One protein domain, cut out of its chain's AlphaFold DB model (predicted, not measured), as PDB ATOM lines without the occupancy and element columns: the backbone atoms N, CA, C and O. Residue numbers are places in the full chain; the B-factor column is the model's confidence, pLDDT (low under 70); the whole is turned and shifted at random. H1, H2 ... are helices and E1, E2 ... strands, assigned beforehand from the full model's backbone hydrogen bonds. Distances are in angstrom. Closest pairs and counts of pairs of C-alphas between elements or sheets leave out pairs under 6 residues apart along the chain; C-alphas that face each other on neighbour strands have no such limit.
ATOM      1  N   TYR A 358     -17.869 -10.376 -22.489       77.94
ATOM      2  CA  TYR A 358     -17.484 -11.421 -23.438       77.94
ATOM      3  C   TYR A 358     -16.650 -10.856 -24.588       77.94
ATOM      4  O   TYR A 358     -16.922  -9.749 -25.047       77.94
ATOM      5  N   ILE A 359     -15.697 -11.641 -25.102       83.38
ATOM      6  CA  ILE A 359     -15.067 -11.438 -26.422       83.38
ATOM      7  C   ILE A 359     -15.358 -12.674 -27.264       83.38
ATOM      8  O   ILE A 359     -14.910 -13.777 -26.944       83.38
ATOM      9  N   GLY A 360     -16.159 -12.518 -28.319       84.31
ATOM     10  CA  GLY A 360     -16.769 -13.674 -28.984       84.31
ATOM     11  C   GLY A 360     -17.588 -14.493 -27.977       84.31
ATOM     12  O   GLY A 360     -18.454 -13.934 -27.313       84.31
ATOM     13  N   ASN A 361     -17.271 -15.785 -27.827       78.06
ATOM     14  CA  ASN A 361     -17.899 -16.686 -26.844       78.06
ATOM     15  C   ASN A 361     -17.033 -16.911 -25.588       78.06
ATOM     16  O   ASN A 361     -17.313 -17.809 -24.798       78.06
ATOM     17  N   VAL A 362     -15.958 -16.136 -25.411       77.38
ATOM     18  CA  VAL A 362     -15.078 -16.243 -24.242       77.38
ATOM     19  C   VAL A 362     -15.594 -15.303 -23.149       77.38
ATOM     20  O   VAL A 362     -15.635 -14.094 -23.393       77.38
ATOM     21  N   PRO A 363     -16.005 -15.816 -21.972       76.62
ATOM     22  CA  PRO A 363     -16.481 -14.987 -20.876       76.62
ATOM     23  C   PRO A 363     -15.318 -14.339 -20.123       76.62
ATOM     24  O   PRO A 363     -14.275 -14.948 -19.890       76.62
ATOM     25  N   TYR A 364     -15.559 -13.116 -19.681       75.19
ATOM     26  CA  TYR A 364     -14.710 -12.327 -18.812       75.19
ATOM     27  C   TYR A 364     -15.539 -11.804 -17.652       75.19
ATOM     28  O   TYR A 364     -16.747 -11.561 -17.744       75.19
ATOM     29  N   ARG A 365     -14.851 -11.641 -16.534       68.12
ATOM     30  CA  ARG A 365     -15.480 -11.331 -15.264       68.12
ATOM     31  C   ARG A 365     -15.623  -9.837 -15.031       68.12
ATOM     32  O   ARG A 365     -16.639  -9.388 -14.508       68.12
ATOM     33  N   THR A 366     -14.611  -9.088 -15.454       73.81
ATOM     34  CA  THR A 366     -14.585  -7.630 -15.440       73.81
ATOM     35  C   THR A 366     -14.466  -7.104 -16.863       73.81
ATOM     36  O   THR A 366     -14.030  -7.810 -17.780       73.81
ATOM     37  N   ILE A 367     -14.852  -5.846 -17.058       78.75
ATOM     38  CA  ILE A 367     -14.635  -5.169 -18.336       78.75
ATOM     39  C   ILE A 367     -13.124  -5.060 -18.589       78.75
ATOM     40  O   ILE A 367     -12.662  -5.309 -19.701       78.75
ATOM     41  N   THR A 368     -12.352  -4.769 -17.544       81.31
ATOM     42  CA  THR A 368     -10.891  -4.612 -17.597       81.31
ATOM     43  C   THR A 368     -10.156  -5.879 -18.058       81.31
ATOM     44  O   THR A 368      -9.323  -5.788 -18.957       81.31
ATOM     45  N   ASP A 369     -10.506  -7.062 -17.541       79.00
ATOM     46  CA  ASP A 369      -9.869  -8.326 -17.954       79.00
ATOM     47  C   ASP A 369     -10.118  -8.627 -19.438       79.00
ATOM     48  O   ASP A 369      -9.227  -9.095 -20.151       79.00
ATOM     49  N   ALA A 370     -11.327  -8.316 -19.924       84.31
ATOM     50  CA  ALA A 370     -11.632  -8.410 -21.347       84.31
ATOM     51  C   ALA A 370     -10.745  -7.451 -22.149       84.31
ATOM     52  O   ALA A 370     -10.134  -7.852 -23.134       84.31
ATOM     53  N   PHE A 371     -10.602  -6.198 -21.709       86.12
ATOM     54  CA  PHE A 371      -9.731  -5.218 -22.364       86.12
ATOM     55  C   PHE A 371      -8.269  -5.656 -22.437       86.12
ATOM     56  O   PHE A 371      -7.631  -5.485 -23.482       86.12
ATOM     57  N   ASP A 372      -7.731  -6.222 -21.361       85.62
ATOM     58  CA  ASP A 372      -6.348  -6.688 -21.324       85.62
ATOM     59  C   ASP A 372      -6.130  -7.850 -22.302       85.62
ATOM     60  O   ASP A 372      -5.134  -7.852 -23.035       85.62
ATOM     61  N   ALA A 373      -7.104  -8.759 -22.415       85.31
ATOM     62  CA  ALA A 373      -7.074  -9.882 -23.349       85.31
ATOM     63  C   ALA A 373      -7.403  -9.516 -24.814       85.31
ATOM     64  O   ALA A 373      -6.972 -10.229 -25.722       85.31
ATOM     65  N   ALA A 374      -8.135  -8.423 -25.053       88.25
ATOM     66  CA  ALA A 374      -8.605  -8.023 -26.381       88.25
ATOM     67  C   ALA A 374      -7.468  -7.633 -27.341       88.25
ATOM     68  O   ALA A 374      -6.465  -7.027 -26.945       88.25
ATOM     69  N   GLN A 375      -7.662  -7.907 -28.627       89.94
ATOM     70  CA  GLN A 375      -6.827  -7.465 -29.743       89.94
ATOM     71  C   GLN A 375      -7.531  -6.373 -30.563       89.94
ATOM     72  O   GLN A 375      -8.735  -6.148 -30.440       89.94
ATOM     73  N   ASP A 376      -6.774  -5.669 -31.409       88.94
ATOM     74  CA  ASP A 376      -7.345  -4.654 -32.300       88.94
ATOM     75  C   ASP A 376      -8.401  -5.270 -33.227       88.94
ATOM     76  O   ASP A 376      -8.131  -6.214 -33.970       88.94
ATOM     77  N   GLY A 377      -9.597  -4.684 -33.209       86.94
ATOM     78  CA  GLY A 377     -10.757  -5.144 -33.965       86.94
ATOM     79  C   GLY A 377     -11.729  -6.023 -33.178       86.94
ATOM     80  O   GLY A 377     -12.813  -6.289 -33.697       86.94
ATOM     81  N   ASP A 378     -11.399  -6.424 -31.947       91.06
ATOM     82  CA  ASP A 378     -12.303  -7.220 -31.117       91.06
ATOM     83  C   ASP A 378     -13.574  -6.450 -30.720       91.06
ATOM     84  O   ASP A 378     -13.591  -5.221 -30.540       91.06
ATOM     85  N   GLU A 379     -14.654  -7.213 -30.550       87.94
ATOM     86  CA  GLU A 379     -15.901  -6.743 -29.957       87.94
ATOM     87  C   GLU A 379     -16.038  -7.291 -28.539       87.94
ATOM     88  O   GLU A 379     -16.085  -8.505 -28.333       87.94
ATOM     89  N   ILE A 380     -16.144  -6.378 -27.575       86.50
ATOM     90  CA  ILE A 380     -16.451  -6.700 -26.185       86.50
ATOM     91  C   ILE A 380     -17.961  -6.535 -25.990       86.50
ATOM     92  O   ILE A 380     -18.498  -5.428 -26.103       86.50
ATOM     93  N   ILE A 381     -18.652  -7.634 -25.695       83.00
ATOM     94  CA  ILE A 381     -20.079  -7.643 -25.369       83.00
ATOM     95  C   ILE A 381     -20.223  -7.576 -23.857       83.00
ATOM     96  O   ILE A 381     -19.782  -8.471 -23.147       83.00
ATOM     97  N   VAL A 382     -20.876  -6.528 -23.371       81.94
ATOM     98  CA  VAL A 382     -21.219  -6.355 -21.961       81.94
ATOM     99  C   VAL A 382     -22.723  -6.574 -21.808       81.94
ATOM    100  O   VAL A 382     -23.519  -5.893 -22.457       81.94
ATOM    101  N   THR A 383     -23.149  -7.529 -20.985       73.38
ATOM    102  CA  THR A 383     -24.573  -7.758 -20.725       73.38
ATOM    103  C   THR A 383     -25.144  -6.655 -19.837       73.38
ATOM    104  O   THR A 383     -24.416  -5.864 -19.233       73.38
ATOM    105  N   SER A 384     -26.465  -6.496 -19.797       62.97
ATOM    106  CA  SER A 384     -27.070  -5.424 -19.005       62.97
ATOM    107  C   SER A 384     -26.762  -5.593 -17.506       62.97
ATOM    108  O   SER A 384     -26.901  -6.671 -16.928       62.97
ATOM    109  N   GLY A 385     -26.318  -4.516 -16.851       62.06
ATOM    110  CA  GLY A 385     -25.889  -4.542 -15.452       62.06
ATOM    111  C   GLY A 385     -25.346  -3.205 -14.963       62.06
ATOM    112  O   GLY A 385     -25.169  -2.276 -15.751       62.06
ATOM    113  N   ALA A 386     -25.102  -3.106 -13.655       49.78
ATOM    114  CA  ALA A 386     -24.365  -1.994 -13.066       49.78
ATOM    115  C   ALA A 386     -22.878  -2.365 -12.992       49.78
ATOM    116  O   ALA A 386     -22.535  -3.381 -12.393       49.78
ATOM    117  N   TYR A 387     -22.017  -1.537 -13.584       65.62
ATOM    118  CA  TYR A 387     -20.563  -1.713 -13.600       65.62
ATOM    119  C   TYR A 387     -19.909  -0.472 -13.017       65.62
ATOM    120  O   TYR A 387     -20.310   0.647 -13.343       65.62
ATOM    121  N   ASN A 388     -18.894  -0.660 -12.182       60.19
ATOM    122  CA  ASN A 388     -18.092   0.439 -11.669       60.19
ATOM    123  C   ASN A 388     -16.616   0.041 -11.729       60.19
ATOM    124  O   ASN A 388     -16.091  -0.576 -10.807       60.19
ATOM    125  N   GLU A 389     -15.975   0.349 -12.855       71.62
ATOM    126  CA  GLU A 389     -14.588  -0.017 -13.147       71.62
ATOM    127  C   GLU A 389     -13.851   1.154 -13.812       71.62
ATOM    128  O   GLU A 389     -14.437   1.918 -14.583       71.62
ATOM    129  N   ASN A 390     -12.547   1.272 -13.549       68.06
ATOM    130  CA  ASN A 390     -11.666   2.189 -14.271       68.06
ATOM    131  C   ASN A 390     -11.041   1.455 -15.459       68.06
ATOM    132  O   ASN A 390     -10.206   0.577 -15.270       68.06
ATOM    133  N   ILE A 391     -11.408   1.845 -16.677       71.25
ATOM    134  CA  ILE A 391     -10.969   1.171 -17.902       71.25
ATOM    135  C   ILE A 391      -9.787   1.929 -18.519       71.25
ATOM    136  O   ILE A 391      -9.894   3.122 -18.811       71.25
ATOM    137  N   ASN A 392      -8.673   1.237 -18.776       75.06
ATOM    138  CA  ASN A 392      -7.554   1.766 -19.558       75.06
ATOM    139  C   ASN A 392      -7.511   1.098 -20.936       75.06
ATOM    140  O   ASN A 392      -7.153  -0.065 -21.064       75.06
ATOM    141  N   LEU A 393      -7.825   1.861 -21.981       72.12
ATOM    142  CA  LEU A 393      -7.918   1.342 -23.348       72.12
ATOM    143  C   LEU A 393      -6.554   1.019 -23.986       72.12
ATOM    144  O   LEU A 393      -6.526   0.463 -25.077       72.12
ATOM    145  N   GLN A 394      -5.432   1.417 -23.367       77.50
ATOM    146  CA  GLN A 394      -4.052   1.233 -23.859       77.50
ATOM    147  C   GLN A 394      -3.816   1.563 -25.355       77.50
ATOM    148  O   GLN A 394      -2.848   1.103 -25.953       77.50
ATOM    149  N   GLY A 395      -4.674   2.377 -25.977       78.25
ATOM    150  CA  GLY A 395      -4.601   2.704 -27.405       78.25
ATOM    151  C   GLY A 395      -5.128   1.629 -28.365       78.25
ATOM    152  O   GLY A 395      -4.929   1.785 -29.567       78.25
ATOM    153  N   LYS A 396      -5.800   0.576 -27.874       81.06
ATOM    154  CA  LYS A 396      -6.413  -0.478 -28.698       81.06
ATOM    155  C   LYS A 396      -7.661   0.031 -29.434       81.06
ATOM    156  O   LYS A 396      -8.442   0.816 -28.891       81.06
ATOM    157  N   SER A 397      -7.874  -0.439 -30.663       83.62
ATOM    158  CA  SER A 397      -9.047  -0.115 -31.487       83.62
ATOM    159  C   SER A 397     -10.125  -1.189 -31.347       83.62
ATOM    160  O   SER A 397     -10.170  -2.134 -32.131       83.62
ATOM    161  N   ILE A 398     -11.015  -1.033 -30.371       83.69
ATOM    162  CA  ILE A 398     -12.010  -2.042 -29.972       83.69
ATOM    163  C   ILE A 398     -13.395  -1.436 -29.778       83.69
ATOM    164  O   ILE A 398     -13.538  -0.246 -29.487       83.69
ATOM    165  N   THR A 399     -14.422  -2.266 -29.955       80.06
ATOM    166  CA  THR A 399     -15.827  -1.845 -29.873       80.06
ATOM    167  C   THR A 399     -16.489  -2.452 -28.642       80.06
ATOM    168  O   THR A 399     -16.520  -3.671 -28.504       80.06
ATOM    169  N   ILE A 400     -17.072  -1.618 -27.774       81.25
ATOM    170  CA  ILE A 400     -17.915  -2.081 -26.661       81.25
ATOM    171  C   ILE A 400     -19.376  -2.050 -27.102       81.25
ATOM    172  O   ILE A 400     -19.859  -1.018 -27.581       81.25
ATOM    173  N   LYS A 401     -20.100  -3.149 -26.897       81.44
ATOM    174  CA  LYS A 401     -21.544  -3.225 -27.144       81.44
ATOM    175  C   LYS A 401     -22.276  -3.697 -25.902       81.44
ATOM    176  O   LYS A 401     -21.820  -4.606 -25.219       81.44
ATOM    177  N   ILE A 402     -23.448  -3.117 -25.662       76.69
ATOM    178  CA  ILE A 402     -24.410  -3.693 -24.723       76.69
ATOM    179  C   ILE A 402     -25.220  -4.739 -25.491       76.69
ATOM    180  O   ILE A 402     -25.840  -4.407 -26.502       76.69
ATOM    181  N   GLY A 403     -25.191  -5.989 -25.037       73.69
ATOM    182  CA  GLY A 403     -25.814  -7.112 -25.740       73.69
ATOM    183  C   GLY A 403     -26.335  -8.196 -24.804       73.69
ATOM    184  O   GLY A 403     -26.241  -8.088 -23.586       73.69
TER     185      GLY A 403
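This is residues 358 to 403 of the 407 residues of an uncharacterized protein of Lewinella sp. 4G2 (UniProt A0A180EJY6). Little regular structure is here: the short helix H1 sits beside a pair of parallel strands, E2 and E3, and the long loop of residues 383 to 398 arcs round from E2 back to E3. The printed part has 46 residues, with E1, H1, E2 and E3 in order, class mixed; the named elements hold only 18. It is compact, with a radius of gyration of the C-alphas of 9.8 A and spans of 25 by 23 by 15 A.

Start at E1, residues 362 to 364, which pairs with no named strand. A tight link leads to H1, residues 367 to 373, with every O i to N i+4 pair within hydrogen-bond range; the closest C-alphas of E1 and H1, Tyr 364 and Ala 370, are 5.6 A apart. Next comes E2, residues 379 to 382; its closest C-alpha to H1 is Ile 380, 7.0 A from Ala 370. E3, residues 399 to 402, is parallel to E2 at 28 degrees, with N 380 and O 399 2.9 A apart, within hydrogen-bond range. E3 is apart from H1.

Find C-alpha 362 at (-15.078, -16.243, -24.242), where E1 begins. H1 and E3 each measure 10.2 A, E2 9.6 A; E3 ends at C-alpha 402, (-24.410, -3.693, -24.723).

The farthest C-alphas, Asp 376 and Ala 386, are 25.8 A apart. The printed part has no cut; E2 to E3 is a long link. Look for pLDDT under 70 at residues 365, 384 to 388 and 390.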